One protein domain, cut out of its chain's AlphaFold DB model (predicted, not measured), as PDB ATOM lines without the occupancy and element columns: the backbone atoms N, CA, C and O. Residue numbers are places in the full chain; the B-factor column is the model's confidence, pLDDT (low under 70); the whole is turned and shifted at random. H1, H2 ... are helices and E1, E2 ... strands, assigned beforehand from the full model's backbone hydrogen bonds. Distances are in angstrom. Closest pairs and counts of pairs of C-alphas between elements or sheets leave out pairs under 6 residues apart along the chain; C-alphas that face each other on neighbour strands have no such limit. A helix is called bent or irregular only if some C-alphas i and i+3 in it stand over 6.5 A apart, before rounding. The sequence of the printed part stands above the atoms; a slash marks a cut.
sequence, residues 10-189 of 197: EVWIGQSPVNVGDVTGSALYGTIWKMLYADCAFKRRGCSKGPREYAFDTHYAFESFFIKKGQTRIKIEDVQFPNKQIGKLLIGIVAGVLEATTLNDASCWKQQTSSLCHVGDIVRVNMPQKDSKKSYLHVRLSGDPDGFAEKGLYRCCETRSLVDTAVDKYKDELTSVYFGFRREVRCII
ATOM      1  N   GLU A  10     173.941 177.735 187.489       94.88
ATOM      2  CA  GLU A  10     174.350 177.274 188.817       94.88
ATOM      3  C   GLU A  10     173.102 176.861 189.605       94.88
ATOM      4  O   GLU A  10     172.260 177.702 189.926       94.88
ATOM      5  N   VAL A  11     172.974 175.569 189.906       95.25
ATOM      6  CA  VAL A  11     171.806 174.969 190.565       95.25
ATOM      7  C   VAL A  11     172.214 174.388 191.907       95.25
ATOM      8  O   VAL A  11     173.064 173.502 191.967       95.25
ATOM      9  N   TRP A  12     171.654 174.898 192.998       93.69
ATOM     10  CA  TRP A  12     171.991 174.447 194.346       93.69
ATOM     11  C   TRP A  12     170.763 173.852 195.014       93.69
ATOM     12  O   TRP A  12     169.703 174.481 195.018       93.69
ATOM     13  N   ILE A  13     170.914 172.655 195.576       94.12
ATOM     14  CA  ILE A  13     169.801 171.871 196.108       94.12
ATOM     15  C   ILE A  13     170.034 171.576 197.586       94.12
ATOM     16  O   ILE A  13     171.110 171.120 197.961       94.12
ATOM     17  N   GLY A  14     169.048 171.869 198.429       90.19
ATOM     18  CA  GLY A  14     169.091 171.593 199.867       90.19
ATOM     19  C   GLY A  14     169.106 170.101 200.173       90.19
ATOM     20  O   GLY A  14     168.598 169.310 199.386       90.19
ATOM     21  N   GLN A  15     169.704 169.708 201.299       86.12
ATOM     22  CA  GLN A  15     169.760 168.303 201.719       86.12
ATOM     23  C   GLN A  15     168.544 167.872 202.543       86.12
ATOM     24  O   GLN A  15     168.257 166.677 202.602       86.12
ATOM     25  N   SER A  16     167.846 168.806 203.195       89.62
ATOM     26  CA  SER A  16     166.743 168.441 204.082       89.62
ATOM     27  C   SER A  16     165.608 167.846 203.246       89.62
ATOM     28  O   SER A  16     165.137 168.510 202.321       89.62
ATOM     29  N   PRO A  17     165.180 166.605 203.525       90.75
ATOM     30  CA  PRO A  17     164.124 165.964 202.761       90.75
ATOM     31  C   PRO A  17     162.790 166.681 202.990       90.75
ATOM     32  O   PRO A  17     162.383 166.910 204.128       90.75
ATOM     33  N   VAL A  18     162.086 166.987 201.904       92.88
ATOM     34  CA  VAL A  18     160.692 167.437 201.905       92.88
ATOM     35  C   VAL A  18     159.862 166.445 201.121       92.88
ATOM     36  O   VAL A  18     160.203 166.056 200.007       92.88
ATOM     37  N   ASN A  19     158.764 166.034 201.727       91.81
ATOM     38  CA  ASN A  19     157.831 165.106 201.131       91.81
ATOM     39  C   ASN A  19     157.020 165.793 200.028       91.81
ATOM     40  O   ASN A  19     156.425 166.834 200.284       91.81
ATOM     41  N   VAL A  20     156.995 165.204 198.832       94.12
ATOM     42  CA  VAL A  20     156.091 165.585 197.726       94.12
ATOM     43  C   VAL A  20     155.023 164.519 197.471       94.12
ATOM     44  O   VAL A  20     154.132 164.715 196.643       94.12
ATOM     45  N   GLY A  21     155.100 163.410 198.209       92.69
ATOM     46  CA  GLY A  21     154.164 162.301 198.219       92.69
ATOM     47  C   GLY A  21     154.001 161.670 196.848       92.69
ATOM     48  O   GLY A  21     154.991 161.361 196.187       92.69
ATOM     49  N   ASP A  22     152.755 161.476 196.438       94.31
ATOM     50  CA  ASP A  22     152.372 160.889 195.151       94.31
ATOM     51  C   ASP A  22     152.508 161.850 193.955       94.31
ATOM     52  O   ASP A  22     152.429 161.426 192.798       94.31
ATOM     53  N   VAL A  23     152.779 163.135 194.200       96.19
ATOM     54  CA  VAL A  23     153.018 164.129 193.150       96.19
ATOM     55  C   VAL A  23     154.477 164.044 192.702       96.19
ATOM     56  O   VAL A  23     155.363 164.702 193.244       96.19
ATOM     57  N   THR A  24     154.732 163.209 191.696       96.06
ATOM     58  CA  THR A  24     156.086 162.836 191.249       96.06
ATOM     59  C   THR A  24     156.268 163.021 189.741       96.06
ATOM     60  O   THR A  24     155.304 163.261 189.005       96.06
ATOM     61  N   GLY A  25     157.514 162.955 189.263       96.44
ATOM     62  CA  GLY A  25     157.838 162.997 187.839       96.44
ATOM     63  C   GLY A  25     157.250 164.218 187.118       96.44
ATOM     64  O   GLY A  25     157.301 165.350 187.610       96.44
ATOM     65  N   SER A  26     156.629 163.975 185.964       97.56
ATOM     66  CA  SER A  26     156.035 165.030 185.136       97.56
ATOM     67  C   SER A  26     154.841 165.726 185.798       97.56
ATOM     68  O   SER A  26     154.572 166.897 185.507       97.56
ATOM     69  N   ALA A  27     154.139 165.050 186.716       97.94
ATOM     70  CA  ALA A  27     153.069 165.665 187.497       97.94
ATOM     71  C   ALA A  27     153.637 166.723 188.453       97.94
ATOM     72  O   ALA A  27     153.104 167.834 188.522       97.94
ATOM     73  N   LEU A  28     154.763 166.426 189.113       97.81
ATOM     74  CA  LEU A  28     155.478 167.403 189.936       97.81
ATOM     75  C   LEU A  28     155.997 168.568 189.093       97.81
ATOM     76  O   LEU A  28     155.733 169.722 189.437       97.81
ATOM     77  N   TYR A  29     156.644 168.286 187.955       98.50
ATOM     78  CA  TYR A  29     157.095 169.323 187.022       98.50
ATOM     79  C   TYR A  29     155.956 170.288 186.668       98.50
ATOM     80  O   TYR A  29     156.079 171.505 186.819       98.50
ATOM     81  N   GLY A  30     154.823 169.741 186.214       98.38
ATOM     82  CA  GLY A  30     153.674 170.524 185.774       98.38
ATOM     83  C   GLY A  30     153.070 171.369 186.893       98.38
ATOM     84  O   GLY A  30     152.711 172.524 186.652       98.38
ATOM     85  N   THR A  31     152.982 170.825 188.107       98.00
ATOM     86  CA  THR A  31     152.480 171.534 189.292       98.00
ATOM     87  C   THR A  31     153.384 172.708 189.659       98.00
ATOM     88  O   THR A  31     152.911 173.847 189.716       98.00
ATOM     89  N   ILE A  32     154.690 172.465 189.813       97.69
ATOM     90  CA  ILE A  32     155.666 173.506 190.166       97.69
ATOM     91  C   ILE A  32     155.729 174.584 189.081       97.69
ATOM     92  O   ILE A  32     155.643 175.776 189.389       97.69
ATOM     93  N   TRP A  33     155.810 174.182 187.807       97.44
ATOM     94  CA  TRP A  33     155.809 175.118 186.685       97.44
ATOM     95  C   TRP A  33     154.576 176.018 186.724       97.44
ATOM     96  O   TRP A  33     154.711 177.238 186.654       97.44
ATOM     97  N   LYS A  34     153.371 175.445 186.852       96.06
ATOM     98  CA  LYS A  34     152.119 176.216 186.865       96.06
ATOM     99  C   LYS A  34     152.081 177.211 188.020       96.06
ATOM    100  O   LYS A  34     151.721 178.360 187.783       96.06
ATOM    101  N   MET A  35     152.473 176.806 189.229       94.56
ATOM    102  CA  MET A  35     152.491 177.687 190.403       94.56
ATOM    103  C   MET A  35     153.435 178.875 190.216       94.56
ATOM    104  O   MET A  35     153.015 180.029 190.324       94.56
ATOM    105  N   LEU A  36     154.694 178.598 189.868       93.69
ATOM    106  CA  LEU A  36     155.710 179.635 189.696       93.69
ATOM    107  C   LEU A  36     155.395 180.531 188.491       93.69
ATOM    108  O   LEU A  36     155.517 181.753 188.570       93.69
ATOM    109  N   TYR A  37     154.927 179.952 187.382       93.19
ATOM    110  CA  TYR A  37     154.533 180.703 186.191       93.19
ATOM    111  C   TYR A  37     153.311 181.588 186.446       93.19
ATOM    112  O   TYR A  37     153.273 182.712 185.947       93.19
ATOM    113  N   ALA A  38     152.319 181.121 187.209       90.56
ATOM    114  CA  ALA A  38     151.127 181.902 187.539       90.56
ATOM    115  C   ALA A  38     151.441 183.094 188.452       90.56
ATOM    116  O   ALA A  38     150.843 184.159 188.282       90.56
ATOM    117  N   ASP A  39     152.386 182.953 189.386       88.38
ATOM    118  CA  ASP A  39     152.820 184.098 190.186       88.38
ATOM    119  C   ASP A  39     153.649 185.079 189.369       88.38
ATOM    120  O   ASP A  39     153.382 186.284 189.351       88.38
ATOM    121  N   CYS A  40     154.630 184.547 188.646       85.06
ATOM    122  CA  CYS A  40     155.536 185.377 187.887       85.06
ATOM    123  C   CYS A  40     154.840 186.066 186.717       85.06
ATOM    124  O   CYS A  40     155.236 187.184 186.393       85.06
ATOM    125  N   ALA A  41     153.833 185.408 186.114       66.69
ATOM    126  CA  ALA A  41     152.867 185.791 185.066       66.69
ATOM    127  C   ALA A  41     153.302 186.844 184.033       66.69
ATOM    128  O   ALA A  41     152.469 187.457 183.366       66.69
ATOM    129  N   PHE A  42     154.607 187.061 183.899       66.50
ATOM    130  CA  PHE A  42     155.279 188.144 183.193       66.50
ATOM    131  C   PHE A  42     154.494 189.453 183.205       66.50
ATOM    132  O   PHE A  42     154.420 190.167 182.203       66.50
ATOM    133  N   LYS A  43     153.886 189.755 184.360       62.81
ATOM    134  CA  LYS A  43     153.191 191.015 184.590       62.81
ATOM    135  C   LYS A  43     154.239 192.121 184.498       62.81
ATOM    136  O   LYS A  43     155.413 191.898 184.786       62.81
ATOM    137  N   ARG A  44     153.824 193.342 184.141       56.59
ATOM    138  CA  ARG A  44     154.714 194.514 183.958       56.59
ATOM    139  C   ARG A  44     155.718 194.754 185.106       56.59
ATOM    140  O   ARG A  44     156.698 195.457 184.899       56.59
ATOM    141  N   ARG A  45     155.467 194.207 186.303       60.53
ATOM    142  CA  ARG A  45     156.285 194.358 187.519       60.53
ATOM    143  C   ARG A  45     157.098 193.110 187.921       60.53
ATOM    144  O   ARG A  45     157.713 193.148 188.981       60.53
ATOM    145  N   GLY A  46     157.146 192.059 187.097       68.88
ATOM    146  CA  GLY A  46     157.795 190.784 187.439       68.88
ATOM    147  C   GLY A  46     156.923 189.894 188.336       68.88
ATOM    148  O   GLY A  46     155.705 190.079 188.369       68.88
ATOM    149  N   CYS A  47     157.546 188.941 189.043       76.12
ATOM    150  CA  CYS A  47     156.866 188.142 190.071       76.12
ATOM    151  C   CYS A  47     156.405 189.014 191.241       76.12
ATOM    152  O   CYS A  47     156.888 190.139 191.429       76.12
ATOM    153  N   SER A  48     155.448 188.510 192.019       73.50
ATOM    154  CA  SER A  48     154.958 189.219 193.198       73.50
ATOM    155  C   SER A  48     156.130 189.511 194.143       73.50
ATOM    156  O   SER A  48     156.879 188.609 194.501       73.50
ATOM    157  N   LYS A  49     156.319 190.773 194.549       66.50
ATOM    158  CA  LYS A  49     157.364 191.117 195.525       66.50
ATOM    159  C   LYS A  49     156.987 190.562 196.903       66.50
ATOM    160  O   LYS A  49     155.886 190.834 197.378       66.50
ATOM    161  N   GLY A  50     157.925 189.870 197.548       62.47
ATOM    162  CA  GLY A  50     157.798 189.355 198.914       62.47
ATOM    163  C   GLY A  50     157.601 187.836 198.984       62.47
ATOM    164  O   GLY A  50     157.269 187.213 197.977       62.47
ATOM    165  N   PRO A  51     157.810 187.235 200.169       66.31
ATOM    166  CA  PRO A  51     157.653 185.801 200.355       66.31
ATOM    167  C   PRO A  51     156.206 185.398 200.074       66.31
ATOM    168  O   PRO A  51     155.291 185.798 200.794       66.31
ATOM    169  N   ARG A  52     156.005 184.593 199.032       80.25
ATOM    170  CA  ARG A  52     154.731 183.929 198.764       80.25
ATOM    171  C   ARG A  52     154.905 182.439 198.857       80.25
ATOM    172  O   ARG A  52     155.890 181.908 198.355       80.25
ATOM    173  N   GLU A  53     153.936 181.812 199.498       89.06
ATOM    174  CA  GLU A  53     153.856 180.376 199.664       89.06
ATOM    175  C   GLU A  53     152.659 179.858 198.863       89.06
ATOM    176  O   GLU A  53     151.559 180.409 198.940       89.06
ATOM    177  N   TYR A  54     152.895 178.820 198.073       92.81
ATOM    178  CA  TYR A  54     151.883 178.069 197.338       92.81
ATOM    179  C   TYR A  54     151.832 176.674 197.925       92.81
ATOM    180  O   TYR A  54     152.863 176.169 198.355       92.81
ATOM    181  N   ALA A  55     150.665 176.049 197.915       95.12
ATOM    182  CA  ALA A  55     150.490 174.683 198.381       95.12
ATOM    183  C   ALA A  55     149.871 173.837 197.269       95.12
ATOM    184  O   ALA A  55     149.005 174.325 196.538       95.12
ATOM    185  N   PHE A  56     150.307 172.587 197.144       96.19
ATOM    186  CA  PHE A  56     149.581 171.552 196.413       96.19
ATOM    187  C   PHE A  56     149.252 170.405 197.352       96.19
ATOM    188  O   PHE A  56     150.023 170.085 198.262       96.19
ATOM    189  N   ASP A  57     148.103 169.793 197.100       96.00
ATOM    190  CA  ASP A  57     147.681 168.604 197.818       96.00
ATOM    191  C   ASP A  57     148.552 167.416 197.410       96.00
ATOM    192  O   ASP A  57     148.932 167.266 196.246       96.00
ATOM    193  N   THR A  58     148.869 166.583 198.389       93.62
ATOM    194  CA  THR A  58     149.672 165.379 198.212       93.62
ATOM    195  C   THR A  58     149.201 164.290 199.173       93.62
ATOM    196  O   THR A  58     148.585 164.570 200.211       93.62
ATOM    197  N   HIS A  59     149.501 163.044 198.838       92.00
ATOM    198  CA  HIS A  59     149.333 161.897 199.716       92.00
ATOM    199  C   HIS A  59     150.694 161.378 200.161       92.00
ATOM    200  O   HIS A  59     151.567 161.140 199.331       92.00
ATOM    201  N   TYR A  60     150.872 161.146 201.459       86.88
ATOM    202  CA  TYR A  60     152.134 160.658 202.004       86.88
ATOM    203  C   TYR A  60     151.982 159.498 202.981       86.88
ATOM    204  O   TYR A  60     150.930 159.308 203.589       86.88
ATOM    205  N   ALA A  61     153.072 158.747 203.151       82.31
ATOM    206  CA  ALA A  61     153.187 157.714 204.168       82.31
ATOM    207  C   ALA A  61     153.208 158.329 205.567       82.31
ATOM    208  O   ALA A  61     154.041 159.185 205.860       82.31
ATOM    209  N   PHE A  62     152.340 157.831 206.430       81.62
ATOM    210  CA  PHE A  62     152.272 158.109 207.852       81.62
ATOM    211  C   PHE A  62     152.283 156.770 208.601       81.62
ATOM    212  O   PHE A  62     151.659 155.807 208.146       81.62
ATOM    213  N   GLU A  63     153.026 156.685 209.708       75.94
ATOM    214  CA  GLU A  63     153.139 155.469 210.536       75.94
ATOM    215  C   GLU A  63     153.363 154.193 209.700       75.94
ATOM    216  O   GLU A  63     152.643 153.198 209.794       75.94
ATOM    217  N   SER A  64     154.365 154.241 208.815       69.75
ATOM    218  CA  SER A  64     154.844 153.134 207.974       69.75
ATOM    219  C   SER A  64     153.864 152.447 207.001       69.75
ATOM    220  O   SER A  64     154.361 151.734 206.120       69.75
ATOM    221  N   PHE A  65     152.545 152.646 207.112       73.50
ATOM    222  CA  PHE A  65     151.518 151.934 206.333       73.50
ATOM    223  C   PHE A  65     150.292 152.776 205.963       73.50
ATOM    224  O   PHE A  65     149.578 152.401 205.028       73.50
ATOM    225  N   PHE A  66     150.028 153.888 206.651       84.81
ATOM    226  CA  PHE A  66     148.857 154.712 206.376       84.81
ATOM    227  C   PHE A  66     149.177 155.780 205.341       84.81
ATOM    228  O   PHE A  66     150.211 156.436 205.397       84.81
ATOM    229  N   ILE A  67     148.265 155.974 204.392       87.44
ATOM    230  CA  ILE A  67     148.330 157.104 203.474       87.44
ATOM    231  C   ILE A  67     147.509 158.242 204.069       87.44
ATOM    232  O   ILE A  67     146.291 158.123 204.216       87.44
ATOM    233  N   LYS A  68     148.171 159.350 204.396       87.88
ATOM    234  CA  LYS A  68     147.529 160.573 204.882       87.88
ATOM    235  C   LYS A  68     147.505 161.618 203.770       87.88
ATOM    236  O   LYS A  68     148.441 161.735 202.982       87.88
ATOM    237  N   LYS A  69     146.411 162.376 203.708       91.94
ATOM    238  CA  LYS A  69     146.315 163.583 202.880       91.94
ATOM    239  C   LYS A  69     147.004 164.735 203.592       91.94
ATOM    240  O   LYS A  69     146.748 164.953 204.775       91.94
ATOM    241  N   GLY A  70     147.780 165.513 202.861       91.75
ATOM    242  CA  GLY A  70     148.243 166.807 203.339       91.75
ATOM    243  C   GLY A  70     148.718 167.670 202.191       91.75
ATOM    244  O   GLY A  70     148.226 167.547 201.068       91.75
ATOM    245  N   GLN A  71     149.642 168.578 202.484       93.88
ATOM    246  CA  GLN A  71     150.073 169.579 201.520       93.88
ATOM    247  C   GLN A  71     151.584 169.722 201.510       93.88
ATOM    248  O   GLN A  71     152.229 169.752 202.556       93.88
ATOM    249  N   THR A  72     152.132 169.868 200.310       94.62
ATOM    250  CA  THR A  72     153.494 170.364 200.125       94.62
ATOM    251  C   THR A  72     153.418 171.824 199.740       94.62
ATOM    252  O   THR A  72     152.592 172.225 198.916       94.62
ATOM    253  N   ARG A  73     154.289 172.623 200.335       95.25
ATOM    254  CA  ARG A  73     154.355 174.058 200.131       95.25
ATOM    255  C   ARG A  73     155.636 174.425 199.405       95.25
ATOM    256  O   ARG A  73     156.677 173.814 199.616       95.25
ATOM    257  N   ILE A  74     155.556 175.433 198.547       95.44
ATOM    258  CA  ILE A  74     156.694 176.054 197.876       95.44
ATOM    259  C   ILE A  74     156.647 177.557 198.109       95.44
ATOM    260  O   ILE A  74     155.660 178.229 197.813       95.44
ATOM    261  N   LYS A  75     157.742 178.091 198.632       94.00
ATOM    262  CA  LYS A  75     157.948 179.500 198.916       94.00
ATOM    263  C   LYS A  75     158.973 180.078 197.954       94.00
ATOM    264  O   LYS A  75     160.086 179.564 197.870       94.00
ATOM    265  N   ILE A  76     158.637 181.173 197.277       93.69
ATOM    266  CA  ILE A  76     159.631 181.965 196.537       93.69
ATOM    267  C   ILE A  76     160.387 182.813 197.567       93.69
ATOM    268  O   ILE A  76     159.804 183.710 198.180       93.69
ATOM    269  N   GLU A  77     161.661 182.492 197.808       92.31
ATOM    270  CA  GLU A  77     162.515 183.243 198.740       92.31
ATOM    271  C   GLU A  77     163.011 184.539 198.095       92.31
ATOM    272  O   GLU A  77     162.981 185.594 198.727       92.31
ATOM    273  N   ASP A  78     163.453 184.452 196.839       91.75
ATOM    274  CA  ASP A  78     163.984 185.579 196.078       91.75
ATOM    275  C   ASP A  78     163.903 185.279 194.571       91.75
ATOM    276  O   ASP A  78     164.000 184.125 194.137       91.75
ATOM    277  N   VAL A  79     163.716 186.315 193.753       92.62
ATOM    278  CA  VAL A  79     163.638 186.175 192.296       92.62
ATOM    279  C   VAL A  79     164.009 187.467 191.579       92.62
ATOM    280  O   VAL A  79     163.516 188.552 191.891       92.62
ATOM    281  N   GLN A  80     164.826 187.339 190.538       91.62
ATOM    282  CA  GLN A  80     165.093 188.422 189.606       91.62
ATOM    283  C   GLN A  80     165.386 187.856 188.221       91.62
ATOM    284  O   GLN A  80     166.174 186.932 188.073       91.62
ATOM    285  N   PHE A  81     164.781 188.429 187.185       92.38
ATOM    286  CA  PHE A  81     165.155 188.132 185.807       92.38
ATOM    287  C   PHE A  81     164.907 189.341 184.900       92.38
ATOM    288  O   PHE A  81     163.983 190.126 185.140       92.38
ATOM    289  N   PRO A  82     165.719 189.518 183.848       90.75
ATOM    290  CA  PRO A  82     165.639 190.669 182.952       90.75
ATOM    291  C   PRO A  82     164.406 190.657 182.048       90.75
ATOM    292  O   PRO A  82     163.861 191.720 181.751       90.75
ATOM    293  N   ASN A  83     163.985 189.474 181.595       91.19
ATOM    294  CA  ASN A  83     162.956 189.308 180.577       91.19
ATOM    295  C   ASN A  83     162.200 187.977 180.731       91.19
ATOM    296  O   ASN A  83     162.533 187.127 181.559       91.19
ATOM    297  N   LYS A  84     161.155 187.810 179.912       92.00
ATOM    298  CA  LYS A  84     160.246 186.662 179.977       92.00
ATOM    299  C   LYS A  84     160.910 185.325 179.656       92.00
ATOM    300  O   LYS A  84     160.545 184.317 180.252       92.00
ATOM    301  N   GLN A  85     161.858 185.313 178.729       93.81
ATOM    302  CA  GLN A  85     162.553 184.094 178.334       93.81
ATOM    303  C   GLN A  85     163.410 183.563 179.487       93.81
ATOM    304  O   GLN A  85     163.242 182.418 179.895       93.81
ATOM    305  N   ILE A  86     164.228 184.423 180.103       94.38
ATOM    306  CA  ILE A  86     165.059 184.026 181.249       94.38
ATOM    307  C   ILE A  86     164.194 183.599 182.441       94.38
ATOM    308  O   ILE A  86     164.502 182.605 183.090       94.38
ATOM    309  N   GLY A  87     163.073 184.280 182.701       94.38
ATOM    310  CA  GLY A  87     162.156 183.841 183.757       94.38
ATOM    311  C   GLY A  87     161.551 182.455 183.496       94.38
ATOM    312  O   GLY A  87     161.459 181.654 184.421       94.38
ATOM    313  N   LYS A  88     161.193 182.128 182.246       95.44
ATOM    314  CA  LYS A  88     160.727 180.776 181.882       95.44
ATOM    315  C   LYS A  88     161.818 179.723 182.065       95.44
ATOM    316  O   LYS A  88     161.519 178.658 182.595       95.44
ATOM    317  N   LEU A  89     163.055 180.029 181.672       96.88
ATOM    318  CA  LEU A  89     164.205 179.141 181.868       96.88
ATOM    319  C   LEU A  89     164.442 178.841 183.350       96.88
ATOM    320  O   LEU A  89     164.572 177.683 183.727       96.88
ATOM    321  N   LEU A  90     164.438 179.871 184.199       96.56
ATOM    322  CA  LEU A  90     164.595 179.712 185.648       96.56
ATOM    323  C   LEU A  90     163.493 178.826 186.246       96.56
ATOM    324  O   LEU A  90     163.796 177.904 187.001       96.56
ATOM    325  N   ILE A  91     162.228 179.073 185.885       97.19
ATOM    326  CA  ILE A  91     161.084 178.274 186.354       97.19
ATOM    327  C   ILE A  91     161.193 176.823 185.871       97.19
ATOM    328  O   ILE A  91     160.976 175.901 186.655       97.19
ATOM    329  N   GLY A  92     161.555 176.626 184.602       98.12
ATOM    330  CA  GLY A  92     161.764 175.308 184.009       98.12
ATOM    331  C   GLY A  92     162.827 174.518 184.737       98.12
ATOM    332  O   GLY A  92     162.565 173.397 185.155       98.12
ATOM    333  N   ILE A  93     163.985 175.128 184.970       98.25
ATOM    334  CA  ILE A  93     165.075 174.471 185.686       98.25
ATOM    335  C   ILE A  93     164.642 174.110 187.108       98.25
ATOM    336  O   ILE A  93     164.846 172.971 187.503       98.25
ATOM    337  N   VAL A  94     163.988 175.006 187.860       98.06
ATOM    338  CA  VAL A  94     163.479 174.666 189.205       98.06
ATOM    339  C   VAL A  94     162.523 173.467 189.159       98.06
ATOM    340  O   VAL A  94     162.686 172.526 189.936       98.06
ATOM    341  N   ALA A  95     161.554 173.473 188.241       98.38
ATOM    342  CA  ALA A  95     160.591 172.382 188.095       98.38
ATOM    343  C   ALA A  95     161.262 171.065 187.665       98.38
ATOM    344  O   ALA A  95     160.960 170.012 188.225       98.38
ATOM    345  N   GLY A  96     162.195 171.124 186.712       98.38
ATOM    346  CA  GLY A  96     162.941 169.973 186.197       98.38
ATOM    347  C   GLY A  96     163.894 169.371 187.224       98.38
ATOM    348  O   GLY A  96     164.029 168.153 187.294       98.38
ATOM    349  N   VAL A  97     164.511 170.201 188.067       98.00
ATOM    350  CA  VAL A  97     165.344 169.751 189.189       98.00
ATOM    351  C   VAL A  97     164.504 168.948 190.181       98.00
ATOM    352  O   VAL A  97     164.877 167.830 190.525       98.00
ATOM    353  N   LEU A  98     163.354 169.482 190.607       97.81
ATOM    354  CA  LEU A  98     162.463 168.792 191.547       97.81
ATOM    355  C   LEU A  98     161.902 167.496 190.951       97.81
ATOM    356  O   LEU A  98     161.958 166.456 191.605       97.81
ATOM    357  N   GLU A  99     161.454 167.520 189.693       98.12
ATOM    358  CA  GLU A  99     161.066 166.313 188.950       98.12
ATOM    359  C   GLU A  99     162.177 165.257 188.994       98.12
ATOM    360  O   GLU A  99     161.935 164.127 189.421       98.12
ATOM    361  N   ALA A 100     163.400 165.633 188.614       97.56
ATOM    362  CA  ALA A 100     164.527 164.714 188.519       97.56
ATOM    363  C   ALA A 100     164.845 164.023 189.847       97.56
ATOM    364  O   ALA A 100     165.168 162.836 189.856       97.56
ATOM    365  N   THR A 101     164.706 164.727 190.974       95.56
ATOM    366  CA  THR A 101     164.943 164.125 192.295       95.56
ATOM    367  C   THR A 101     163.969 162.993 192.630       95.56
ATOM    368  O   THR A 101     164.369 162.047 193.310       95.56
ATOM    369  N   THR A 102     162.740 163.033 192.097       96.00
ATOM    370  CA  THR A 102     161.730 161.968 192.264       96.00
ATOM    371  C   THR A 102     161.901 160.794 191.300       96.00
ATOM    372  O   THR A 102     161.227 159.781 191.449       96.00
ATOM    373  N   LEU A 103     162.793 160.909 190.311       95.56
ATOM    374  CA  LEU A 103     163.126 159.804 189.404       95.56
ATOM    375  C   LEU A 103     164.186 158.866 189.997       95.56
ATOM    376  O   LEU A 103     164.437 157.799 189.443       95.56
ATOM    377  N   ASN A 104     164.821 159.257 191.107       94.38
ATOM    378  CA  ASN A 104     165.691 158.368 191.860       94.38
ATOM    379  C   ASN A 104     164.841 157.462 192.754       94.38
ATOM    380  O   ASN A 104     164.189 157.946 193.679       94.38
ATOM    381  N   ASP A 105     164.919 156.152 192.533       91.88
ATOM    382  CA  ASP A 105     164.197 155.159 193.331       91.88
ATOM    383  C   ASP A 105     164.499 155.281 194.837       91.88
ATOM    384  O   ASP A 105     163.603 155.071 195.649       91.88
ATOM    385  N   ALA A 106     165.715 155.680 195.232       91.12
ATOM    386  CA  ALA A 106     166.076 155.852 196.645       91.12
ATOM    387  C   ALA A 106     165.355 157.034 197.328       91.12
ATOM    388  O   ALA A 106     165.112 157.007 198.540       91.12
ATOM    389  N   SER A 107     164.963 158.050 196.551       91.50
ATOM    390  CA  SER A 107     164.163 159.179 197.042       91.50
ATOM    391  C   SER A 107     162.714 158.781 197.333       91.50
ATOM    392  O   SER A 107     161.976 159.567 197.931       91.50
ATOM    393  N   CYS A 108     162.288 157.593 196.902       91.25
ATOM    394  CA  CYS A 108     160.895 157.189 196.876       91.25
ATOM    395  C   CYS A 108     160.645 155.917 197.680       91.25
ATOM    396  O   CYS A 108     161.385 154.938 197.617       91.25
ATOM    397  N   TRP A 109     159.537 155.903 198.408       89.25
ATOM    398  CA  TRP A 109     159.005 154.696 199.010       89.25
ATOM    399  C   TRP A 109     157.858 154.161 198.154       89.25
ATOM    400  O   TRP A 109     156.863 154.845 197.912       89.25
ATOM    401  N   LYS A 110     158.011 152.926 197.675       87.94
ATOM    402  CA  LYS A 110     156.996 152.240 196.873       87.94
ATOM    403  C   LYS A 110     156.030 151.510 197.810       87.94
ATOM    404  O   LYS A 110     156.442 150.596 198.525       87.94
ATOM    405  N   GLN A 111     154.755 151.893 197.793       82.31
ATOM    406  CA  GLN A 111     153.669 151.196 198.486       82.31
ATOM    407  C   GLN A 111     152.611 150.784 197.461       82.31
ATOM    408  O   GLN A 111     151.916 151.625 196.896       82.31
ATOM    409  N   GLN A 112     152.476 149.474 197.233       82.00
ATOM    410  CA  GLN A 112     151.575 148.917 196.216       82.00
ATOM    411  C   GLN A 112     151.808 149.564 194.835       82.00
ATOM    412  O   GLN A 112     152.875 149.391 194.254       82.00
ATOM    413  N   THR A 113     150.821 150.295 194.308       81.44
ATOM    414  CA  THR A 113     150.856 150.968 193.001       81.44
ATOM    415  C   THR A 113     151.327 152.421 193.069       81.44
ATOM    416  O   THR A 113     151.407 153.074 192.031       81.44
ATOM    417  N   SER A 114     151.612 152.940 194.265       84.38
ATOM    418  CA  SER A 114     151.957 154.345 194.481       84.38
ATOM    419  C   SER A 114     153.427 154.500 194.865       84.38
ATOM    420  O   SER A 114     153.977 153.718 195.644       84.38
ATOM    421  N   SER A 115     154.059 155.539 194.322       89.75
ATOM    422  CA  SER A 115     155.408 155.968 194.689       89.75
ATOM    423  C   SER A 115     155.301 157.261 195.480       89.75
ATOM    424  O   SER A 115     154.752 158.234 194.967       89.75
ATOM    425  N   LEU A 116     155.786 157.261 196.720       91.88
ATOM    426  CA  LEU A 116     155.751 158.418 197.609       91.88
ATOM    427  C   LEU A 116     157.170 158.952 197.767       91.88
ATOM    428  O   LEU A 116     158.021 158.265 198.335       91.88
ATOM    429  N   CYS A 117     157.449 160.135 197.232       93.62
ATOM    430  CA  CYS A 117     158.821 160.614 197.083       93.62
ATOM    431  C   CYS A 117     159.157 161.818 197.960       93.62
ATOM    432  O   CYS A 117     158.299 162.601 198.372       93.62
ATOM    433  N   HIS A 118     160.458 161.976 198.176       93.75
ATOM    434  CA  HIS A 118     161.074 163.135 198.798       93.75
ATOM    435  C   HIS A 118     161.931 163.900 197.795       93.75
ATOM    436  O   HIS A 118     162.497 163.327 196.862       93.75
ATOM    437  N   VAL A 119     162.067 165.196 198.036       95.38
ATOM    438  CA  VAL A 119     162.938 166.117 197.303       95.38
ATOM    439  C   VAL A 119     163.737 166.967 198.295       95.38
ATOM    440  O   VAL A 119     163.485 166.913 199.497       95.38
ATOM    441  N   GLY A 120     164.689 167.763 197.816       93.88
ATOM    442  CA  GLY A 120     165.395 168.730 198.662       93.88
ATOM    443  C   GLY A 120     164.526 169.940 199.025       93.88
ATOM    444  O   GLY A 120     163.760 170.434 198.196       93.88
ATOM    445  N   ASP A 121     164.678 170.459 200.244       94.25
ATOM    446  CA  ASP A 121     163.938 171.616 200.763       94.25
ATOM    447  C   ASP A 121     164.280 172.946 200.086       94.25
ATOM    448  O   ASP A 121     163.548 173.915 200.229       94.25
ATOM    449  N   ILE A 122     165.401 173.046 199.379       94.69
ATOM    450  CA  ILE A 122     165.848 174.284 198.734       94.69
ATOM    451  C   ILE A 122     166.186 173.982 197.283       94.69
ATOM    452  O   ILE A 122     166.874 173.006 197.004       94.69
ATOM    453  N   VAL A 123     165.790 174.869 196.370       96.69
ATOM    454  CA  VAL A 123     166.332 174.909 195.007       96.69
ATOM    455  C   VAL A 123     166.680 176.351 194.660       96.69
ATOM    456  O   VAL A 123     165.828 177.240 194.680       96.69
ATOM    457  N   ARG A 124     167.949 176.603 194.341       95.62
ATOM    458  CA  ARG A 124     168.450 177.923 193.937       95.62
ATOM    459  C   ARG A 124     169.052 177.819 192.557       95.62
ATOM    460  O   ARG A 124     170.032 177.109 192.377       95.62
ATOM    461  N   VAL A 125     168.486 178.547 191.604       96.50
ATOM    462  CA  VAL A 125     169.036 178.653 190.253       96.50
ATOM    463  C   VAL A 125     169.595 180.054 190.078       96.50
ATOM    464  O   VAL A 125     168.878 181.032 190.289       96.50
ATOM    465  N   ASN A 126     170.863 180.150 189.692       95.69
ATOM    466  CA  ASN A 126     171.544 181.398 189.367       95.69
ATOM    467  C   ASN A 126     172.115 181.315 187.948       95.69
ATOM    468  O   ASN A 126     172.611 180.272 187.524       95.69
ATOM    469  N   MET A 127     172.046 182.423 187.223       95.81
ATOM    470  CA  MET A 127     172.562 182.582 185.867       95.81
ATOM    471  C   MET A 127     173.322 183.910 185.745       95.81
ATOM    472  O   MET A 127     173.112 184.810 186.570       95.81
ATOM    473  N   PRO A 128     174.157 184.080 184.699       94.69
ATOM    474  CA  PRO A 128     174.809 185.346 184.420       94.69
ATOM    475  C   PRO A 128     173.832 186.525 184.369       94.69
ATOM    476  O   PRO A 128     172.680 186.421 183.934       94.69
ATOM    477  N   GLN A 129     174.333 187.686 184.779       93.44
ATOM    478  CA  GLN A 129     173.643 188.952 184.587       93.44
ATOM    479  C   GLN A 129     173.459 189.217 183.085       93.44
ATOM    480  O   GLN A 129     174.380 189.029 182.291       93.44
ATOM    481  N   LYS A 130     172.273 189.687 182.695       90.38
ATOM    482  CA  LYS A 130     171.960 190.101 181.322       90.38
ATOM    483  C   LYS A 130     171.267 191.459 181.378       90.38
ATOM    484  O   LYS A 130     170.429 191.687 182.249       90.38
ATOM    485  N   ASP A 131     171.661 192.375 180.499       90.69
ATOM    486  CA  ASP A 131     171.123 193.743 180.428       90.69
ATOM    487  C   ASP A 131     171.155 194.465 181.788       90.69
ATOM    488  O   ASP A 131     170.177 195.065 182.240       90.69
ATOM    489  N   SER A 132     172.280 194.327 182.494       89.94
ATOM    490  CA  SER A 132     172.503 194.882 183.833       89.94
ATOM    491  C   SER A 132     171.541 194.387 184.925       89.94
ATOM    492  O   SER A 132     171.561 194.922 186.034       89.94
ATOM    493  N   LYS A 133     170.768 193.317 184.702       89.62
ATOM    494  CA  LYS A 133     169.886 192.708 185.714       89.62
ATOM    495  C   LYS A 133     170.317 191.288 186.056       89.62
ATOM    496  O   LYS A 133     170.665 190.505 185.174       89.62
ATOM    497  N   LYS A 134     170.295 190.966 187.351       92.38
ATOM    498  CA  LYS A 134     170.585 189.612 187.838       92.38
ATOM    499  C   LYS A 134     169.522 188.630 187.329       92.38
ATOM    500  O   LYS A 134     168.386 189.031 187.064       92.38
ATOM    501  N   SER A 135     169.908 187.361 187.248       93.56
ATOM    502  CA  SER A 135     169.081 186.269 186.737       93.56
ATOM    503  C   SER A 135     169.110 185.111 187.732       93.56
ATOM    504  O   SER A 135     170.048 184.321 187.736       93.56
ATOM    505  N   TYR A 136     168.123 185.027 188.616       94.69
ATOM    506  CA  TYR A 136     168.032 183.963 189.606       94.69
ATOM    507  C   TYR A 136     166.591 183.704 190.057       94.69
ATOM    508  O   TYR A 136     165.720 184.575 189.982       94.69
ATOM    509  N   LEU A 137     166.357 182.493 190.557       94.44
ATOM    510  CA  LEU A 137     165.117 182.076 191.205       94.44
ATOM    511  C   LEU A 137     165.456 181.125 192.349       94.44
ATOM    512  O   LEU A 137     166.040 180.061 192.126       94.44
ATOM    513  N   HIS A 138     165.123 181.527 193.573       95.00
ATOM    514  CA  HIS A 138     165.378 180.762 194.790       95.00
ATOM    515  C   HIS A 138     164.047 180.371 195.418       95.00
ATOM    516  O   HIS A 138     163.223 181.231 195.742       95.00
ATOM    517  N   VAL A 139     163.845 179.072 195.593       95.38
ATOM    518  CA  VAL A 139     162.646 178.516 196.211       95.38
ATOM    519  C   VAL A 139     163.009 177.642 197.403       95.38
ATOM    520  O   VAL A 139     164.076 177.024 197.440       95.38
ATOM    521  N   ARG A 140     162.093 177.589 198.365       95.25
ATOM    522  CA  ARG A 140     162.126 176.674 199.502       95.25
ATOM    523  C   ARG A 140     160.847 175.857 199.529       95.25
ATOM    524  O   ARG A 140     159.770 176.426 199.400       95.25
ATOM    525  N   LEU A 141     160.963 174.556 199.716       95.38
ATOM    526  CA  LEU A 141     159.852 173.659 199.950       95.38
ATOM    527  C   LEU A 141     159.699 173.394 201.447       95.38
ATOM    528  O   LEU A 141     160.666 173.420 202.208       95.38
ATOM    529  N   SER A 142     158.469 173.130 201.855       93.62
ATOM    530  CA  SER A 142     158.121 172.668 203.196       93.62
ATOM    531  C   SER A 142     157.002 171.638 203.094       93.62
ATOM    532  O   SER A 142     156.108 171.750 202.257       93.62
ATOM    533  N   GLY A 143     157.077 170.601 203.923       88.38
ATOM    534  CA  GLY A 143     156.000 169.630 204.078       88.38
ATOM    535  C   GLY A 143     154.993 170.077 205.133       88.38
ATOM    536  O   GLY A 143     155.199 171.065 205.843       88.38
ATOM    537  N   ASP A 144     153.914 169.316 205.247       81.62
ATOM    538  CA  ASP A 144     152.997 169.376 206.379       81.62
ATOM    539  C   ASP A 144     153.773 169.080 207.684       81.62
ATOM    540  O   ASP A 144     154.486 168.072 207.724       81.62
ATOM    541  N   PRO A 145     153.701 169.918 208.738       68.69
ATOM    542  CA  PRO A 145     154.443 169.698 209.987       68.69
ATOM    543  C   PRO A 145     154.126 168.357 210.661       68.69
ATOM    544  O   PRO A 145     154.996 167.782 211.312       68.69
ATOM    545  N   ASP A 146     152.914 167.836 210.455       65.50
ATOM    546  CA  ASP A 146     152.480 166.532 210.968       65.50
ATOM    547  C   ASP A 146     152.810 165.373 210.006       65.50
ATOM    548  O   ASP A 146     152.485 164.214 210.274       65.50
ATOM    549  N   GLY A 147     153.393 165.686 208.848       57.28
ATOM    550  CA  GLY A 147     153.678 164.772 207.752       57.28
ATOM    551  C   GLY A 147     155.154 164.425 207.647       57.28
ATOM    552  O   GLY A 147     155.769 164.632 206.601       57.28
ATOM    553  N   PHE A 148     155.734 163.876 208.714       56.59
ATOM    554  CA  PHE A 148     157.022 163.198 208.597       56.59
ATOM    555  C   PHE A 148     156.801 161.868 207.883       56.59
ATOM    556  O   PHE A 148     156.290 160.916 208.468       56.59
ATOM    557  N   ALA A 149     157.184 161.783 206.610       53.44
ATOM    558  CA  ALA A 149     157.342 160.474 206.006       53.44
ATOM    559  C   ALA A 149     158.629 159.852 206.546       53.44
ATOM    560  O   ALA A 149     159.737 160.320 206.308       53.44
ATOM    561  N   GLU A 150     158.455 158.774 207.299       56.31
ATOM    562  CA  GLU A 150     159.543 158.021 207.925       56.31
ATOM    563  C   GLU A 150     160.394 157.243 206.901       56.31
ATOM    564  O   GLU A 150     161.427 156.675 207.253       56.31
ATOM    565  N   LYS A 151     159.945 157.164 205.637       58.44
ATOM    566  CA  LYS A 151     160.503 156.285 204.598       58.44
ATOM    567  C   LYS A 151     160.783 157.031 203.300       58.44
ATOM    568  O   LYS A 151     159.946 157.787 202.828       58.44
ATOM    569  N   GLY A 152     161.915 156.708 202.680       58.91
ATOM    570  CA  GLY A 152     162.470 157.424 201.531       58.91
ATOM    571  C   GLY A 152     163.633 158.296 201.993       58.91
ATOM    572  O   GLY A 152     163.492 159.101 202.909       58.91
ATOM    573  N   LEU A 153     164.808 158.096 201.401       78.56
ATOM    574  CA  LEU A 153     166.020 158.811 201.785       78.56
ATOM    575  C   LEU A 153     166.391 159.733 200.638       78.56
ATOM    576  O   LEU A 153     167.174 159.366 199.764       78.56
ATOM    577  N   TYR A 154     165.837 160.948 200.637       86.19
ATOM    578  CA  TYR A 154     166.376 161.954 199.735       86.19
ATOM    579  C   TYR A 154     167.829 162.235 200.124       86.19
ATOM    580  O   TYR A 154     168.140 162.691 201.226       86.19
ATOM    581  N   ARG A 155     168.725 161.939 199.189       89.19
ATOM    582  CA  ARG A 155     170.153 162.210 199.295       89.19
ATOM    583  C   ARG A 155     170.564 162.976 198.060       89.19
ATOM    584  O   ARG A 155     170.657 162.414 196.971       89.19
ATOM    585  N   CYS A 156     170.824 164.266 198.239       89.25
ATOM    586  CA  CYS A 156     171.108 165.174 197.134       89.25
ATOM    587  C   CYS A 156     172.184 164.630 196.175       89.25
ATOM    588  O   CYS A 156     171.973 164.616 194.961       89.25
ATOM    589  N   CYS A 157     173.276 164.070 196.707       90.38
ATOM    590  CA  CYS A 157     174.350 163.522 195.881       90.38
ATOM    591  C   CYS A 157     173.955 162.313 195.034       90.38
ATOM    592  O   CYS A 157     174.425 162.200 193.905       90.38
ATOM    593  N   GLU A 158     173.052 161.461 195.516       91.88
ATOM    594  CA  GLU A 158     172.564 160.309 194.749       91.88
ATOM    595  C   GLU A 158     171.641 160.746 193.597       91.88
ATOM    596  O   GLU A 158     171.539 160.064 192.584       91.88
ATOM    597  N   THR A 159     171.019 161.927 193.703       91.62
ATOM    598  CA  THR A 159     170.154 162.490 192.650       91.62
ATOM    599  C   THR A 159     170.895 163.346 191.620       91.62
ATOM    600  O   THR A 159     170.301 163.772 190.629       91.62
ATOM    601  N   ARG A 160     172.190 163.620 191.826       92.19
ATOM    602  CA  ARG A 160     172.923 164.642 191.065       92.19
ATOM    603  C   ARG A 160     172.931 164.391 189.558       92.19
ATOM    604  O   ARG A 160     172.690 165.326 188.805       92.19
ATOM    605  N   SER A 161     173.189 163.164 189.108       94.44
ATOM    606  CA  SER A 161     173.266 162.842 187.672       94.44
ATOM    607  C   SER A 161     171.927 163.048 186.950       94.44
ATOM    608  O   SER A 161     171.890 163.524 185.811       94.44
ATOM    609  N   LEU A 162     170.813 162.753 187.628       96.44
ATOM    610  CA  LEU A 162     169.459 162.992 187.124       96.44
ATOM    611  C   LEU A 162     169.170 164.490 187.031       96.44
ATOM    612  O   LEU A 162     168.632 164.957 186.026       96.44
ATOM    613  N   VAL A 163     169.570 165.249 188.051       96.38
ATOM    614  CA  VAL A 163     169.456 166.712 188.059       96.38
ATOM    615  C   VAL A 163     170.288 167.326 186.935       96.38
ATOM    616  O   VAL A 163     169.778 168.156 186.188       96.38
ATOM    617  N   ASP A 164     171.542 166.905 186.781       95.88
ATOM    618  CA  ASP A 164     172.430 167.338 185.700       95.88
ATOM    619  C   ASP A 164     171.764 167.129 184.331       95.88
ATOM    620  O   ASP A 164     171.668 168.063 183.531       95.88
ATOM    621  N   THR A 165     171.200 165.939 184.109       97.25
ATOM    622  CA  THR A 165     170.458 165.599 182.885       97.25
ATOM    623  C   THR A 165     169.222 166.483 182.695       97.25
ATOM    624  O   THR A 165     168.911 166.891 181.576       97.25
ATOM    625  N   ALA A 166     168.502 166.811 183.770       97.88
ATOM    626  CA  ALA A 166     167.342 167.694 183.692       97.88
ATOM    627  C   ALA A 166     167.726 169.135 183.325       97.88
ATOM    628  O   ALA A 166     167.011 169.768 182.548       97.88
ATOM    629  N   VAL A 167     168.861 169.636 183.819       97.62
ATOM    630  CA  VAL A 167     169.394 170.954 183.434       97.62
ATOM    631  C   VAL A 167     169.878 170.947 181.978       97.62
ATOM    632  O   VAL A 167     169.655 171.924 181.262       97.62
ATOM    633  N   ASP A 168     170.466 169.842 181.506       97.94
ATOM    634  CA  ASP A 168     170.942 169.692 180.121       97.94
ATOM    635  C   ASP A 168     169.823 169.817 179.076       97.94
ATOM    636  O   ASP A 168     170.082 170.268 177.960       97.94
ATOM    637  N   LYS A 169     168.564 169.530 179.437       97.75
ATOM    638  CA  LYS A 169     167.397 169.754 178.559       97.75
ATOM    639  C   LYS A 169     167.232 171.220 178.135       97.75
ATOM    640  O   LYS A 169     166.611 171.490 177.112       97.75
ATOM    641  N   TYR A 170     167.789 172.165 178.898       97.56
ATOM    642  CA  TYR A 170     167.729 173.604 178.612       97.56
ATOM    643  C   TYR A 170     168.974 174.127 177.880       97.56
ATOM    644  O   TYR A 170     169.083 175.335 177.659       97.56
ATOM    645  N   LYS A 171     169.917 173.250 177.505       97.25
ATOM    646  CA  LYS A 171     171.200 173.615 176.888       97.25
ATOM    647  C   LYS A 171     171.042 174.535 175.682       97.25
ATOM    648  O   LYS A 171     171.726 175.556 175.618       97.25
ATOM    649  N   ASP A 172     170.167 174.191 174.744       97.56
ATOM    650  CA  ASP A 172     170.048 174.929 173.482       97.56
ATOM    651  C   ASP A 172     169.476 176.333 173.707       97.56
ATOM    652  O   ASP A 172     169.998 177.322 173.189       97.56
ATOM    653  N   GLU A 173     168.459 176.449 174.562       97.19
ATOM    654  CA  GLU A 173     167.855 177.739 174.891       97.19
ATOM    655  C   GLU A 173     168.803 178.609 175.737       97.19
ATOM    656  O   GLU A 173     168.937 179.806 175.478       97.19
ATOM    657  N   LEU A 174     169.551 178.022 176.678       96.50
ATOM    658  CA  LEU A 174     170.600 178.733 177.420       96.50
ATOM    659  C   LEU A 174     171.745 179.187 176.507       96.50
ATOM    660  O   LEU A 174     172.215 180.318 176.643       96.50
ATOM    661  N   THR A 175     172.141 178.352 175.542       96.25
ATOM    662  CA  THR A 175     173.152 178.692 174.528       96.25
ATOM    663  C   THR A 175     172.695 179.864 173.674       96.25
ATOM    664  O   THR A 175     173.476 180.783 173.435       96.25
ATOM    665  N   SER A 176     171.421 179.890 173.281       96.62
ATOM    666  CA  SER A 176     170.835 181.012 172.541       96.62
ATOM    667  C   SER A 176     170.857 182.327 173.335       96.62
ATOM    668  O   SER A 176     171.087 183.388 172.755       96.62
ATOM    669  N   VAL A 177     170.663 182.283 174.659       95.12
ATOM    670  CA  VAL A 177     170.602 183.489 175.507       95.12
ATOM    671  C   VAL A 177     171.989 184.007 175.915       95.12
ATOM    672  O   VAL A 177     172.207 185.229 175.958       95.12
ATOM    673  N   TYR A 178     172.914 183.099 176.240       94.00
ATOM    674  CA  TYR A 178     174.207 183.408 176.867       94.00
ATOM    675  C   TYR A 178     175.433 183.060 176.005       94.00
ATOM    676  O   TYR A 178     176.555 183.227 176.475       94.00
ATOM    677  N   PHE A 179     175.242 182.627 174.754       92.56
ATOM    678  CA  PHE A 179     176.311 182.263 173.807       92.56
ATOM    679  C   PHE A 179     177.232 181.135 174.297       92.56
ATOM    680  O   PHE A 179     178.428 181.110 174.021       92.56
ATOM    681  N   GLY A 180     176.658 180.180 175.023       92.69
ATOM    682  CA  GLY A 180     177.338 178.982 175.492       92.69
ATOM    683  C   GLY A 180     176.477 178.210 176.481       92.69
ATOM    684  O   GLY A 180     175.417 178.673 176.901       92.69
ATOM    685  N   PHE A 181     176.953 177.042 176.901       93.69
ATOM    686  CA  PHE A 181     176.320 176.303 177.983       93.69
ATOM    687  C   PHE A 181     177.361 175.589 178.835       93.69
ATOM    688  O   PHE A 181     178.174 174.804 178.351       93.69
ATOM    689  N   ARG A 182     177.284 175.860 180.132       94.38
ATOM    690  CA  ARG A 182     177.932 175.099 181.190       94.38
ATOM    691  C   ARG A 182     176.993 175.130 182.380       94.38
ATOM    692  O   ARG A 182     176.463 176.193 182.700       94.38
ATOM    693  N   ARG A 183     176.800 173.996 183.036       94.38
ATOM    694  CA  ARG A 183     176.040 173.915 184.283       94.38
ATOM    695  C   ARG A 183     176.944 173.525 185.438       94.38
ATOM    696  O   ARG A 183     177.999 172.922 185.240       94.38
ATOM    697  N   GLU A 184     176.492 173.848 186.632       93.38
ATOM    698  CA  GLU A 184     177.087 173.398 187.873       93.38
ATOM    699  C   GLU A 184     175.973 173.093 188.872       93.38
ATOM    700  O   GLU A 184     175.215 173.982 189.256       93.38
ATOM    701  N   VAL A 185     175.876 171.829 189.281       92.62
ATOM    702  CA  VAL A 185     174.927 171.370 190.298       92.62
ATOM    703  C   VAL A 185     175.676 171.138 191.606       92.62
ATOM    704  O   VAL A 185     176.679 170.418 191.632       92.62
ATOM    705  N   ARG A 186     175.190 171.743 192.691       91.12
ATOM    706  CA  ARG A 186     175.752 171.630 194.044       91.12
ATOM    707  C   ARG A 186     174.690 171.202 195.046       91.12
ATOM    708  O   ARG A 186     173.525 171.573 194.921       91.12
ATOM    709  N   CYS A 187     175.119 170.490 196.080       88.81
ATOM    710  CA  CYS A 187     174.284 170.201 197.233       88.81
ATOM    711  C   CYS A 187     174.589 171.207 198.347       88.81
ATOM    712  O   CYS A 187     175.734 171.571 198.587       88.81
ATOM    713  N   ILE A 188     173.562 171.711 199.020       82.88
ATOM    714  CA  ILE A 188     173.709 172.611 200.164       82.88
ATOM    715  C   ILE A 188     173.704 171.728 201.410       82.88
ATOM    716  O   ILE A 188     172.694 171.603 202.102       82.88
ATOM    717  N   ILE A 189     174.839 171.078 201.654       69.94
ATOM    718  CA  ILE A 189     175.121 170.311 202.870       69.94
ATOM    719  C   ILE A 189     176.025 171.184 203.734       69.94
ATOM    720  O   ILE A 189     177.075 171.620 203.258       69.94
TER     721      ILE A 189
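Overview. This is residues 10 to 189 of the 197 residues of an uncharacterized protein of Pyrenochaeta sp. DS3sAY3a (UniProt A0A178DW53). Picture a twisted wall of six strands, E3 E4 E8 E7 E1 E9, with helices H1, H2 and H3 side by side over one face, H2 between the other two. A small sheet, E2 E6 E5, sits at one end, where E1 runs on into E2 and E6 into E7. The printed part has 180 residues, with four named helices and nine named strands in the order E1 E2 H1 E3 E4 H2 E5 E6 E7 E8 H3 H4 E9. The class is mixed, helices and strands; the large sheet is mixed, the small one antiparallel. The whole is compact, with a radius of gyration of the C-alphas of 16.0 A, and spans 53 by 31 by 27 A.

Arrangement. Start at E1, residues 10 to 14, which runs on into E2, residues 17 to 21, at 86 degrees. After H1, residues 25 to 40, find the hairpin of E3, residues 52 to 62, and E4, residues 66 to 80, with N 58 and O 70 2.9 A apart. Next, H2, residues 84 to 102, is the hub; it touches H1 at a shallow tilt of 31 degrees, opposite ways, closest at the C-alphas of Gly 25 and Glu 99, 4.8 A. E5, residues 108 to 111, and E6, residues 114 to 120, form a hairpin (N 109 to O 116, 2.8 A), and E6 also pairs with E2 (N 119 to O 18, 2.8 A). E7, residues 122 to 130, and E8, residues 133 to 142, form another (N 125 to O 137, 2.9 A); E8 pairs with E4 (N 75 to O 140, 2.7 A) and E7 with E1 (N 12 to O 124, 2.8 A). H3, residues 156 to 168, is irregular, C-alphas 158 and 161 being 7.5 A apart; it touches residues 93 to 101 of H2 at a steep tilt of 39 degrees, closest at the C-alphas of Val 97 and Val 163, 5.2 A. H4, residues 171 to 178, only grazes the large sheet. E9, residues 183 to 188, is the parallel neighbour of E1 (N 13 to O 186, 2.9 A). E8, H3 H4 and E9 make a split strand-helix-strand unit, two strands running the same way with E7 and E1 between them, its crossover right-handed. H1, H2 and H3 are on the same face, two layers, at heights of 7.4, 9.3 and 8.8 A over the sheet. Every O i to N i+4 pair is within hydrogen-bond range in H1 and H4, 14 of 15 in H2 and 7 of 9 in H3.

Along the chain. Find C-alpha 10 at (174.350, 177.274, 188.817), where E1 begins. E4, the longest strand, runs 41.0 A; H2 runs 27.6 A from C-alpha 84 at (160.246, 186.662, 179.977). E8 spans 29.1 A, E3 27.5 A and H1 22.5 A. E9 ends at C-alpha 188, (173.709, 172.611, 200.164).

Size, cuts and confidence. The C-alphas of Phe 65 and Asp 131 are the farthest apart, 52.9 A. The printed part has no cut. The links H1 to E3 and E8 to H3 are long. Mean pLDDT of the printed part is 89.5; look for values under 70 at residues 41 to 46, 49 to 51, 64, 145 to 152 and 189.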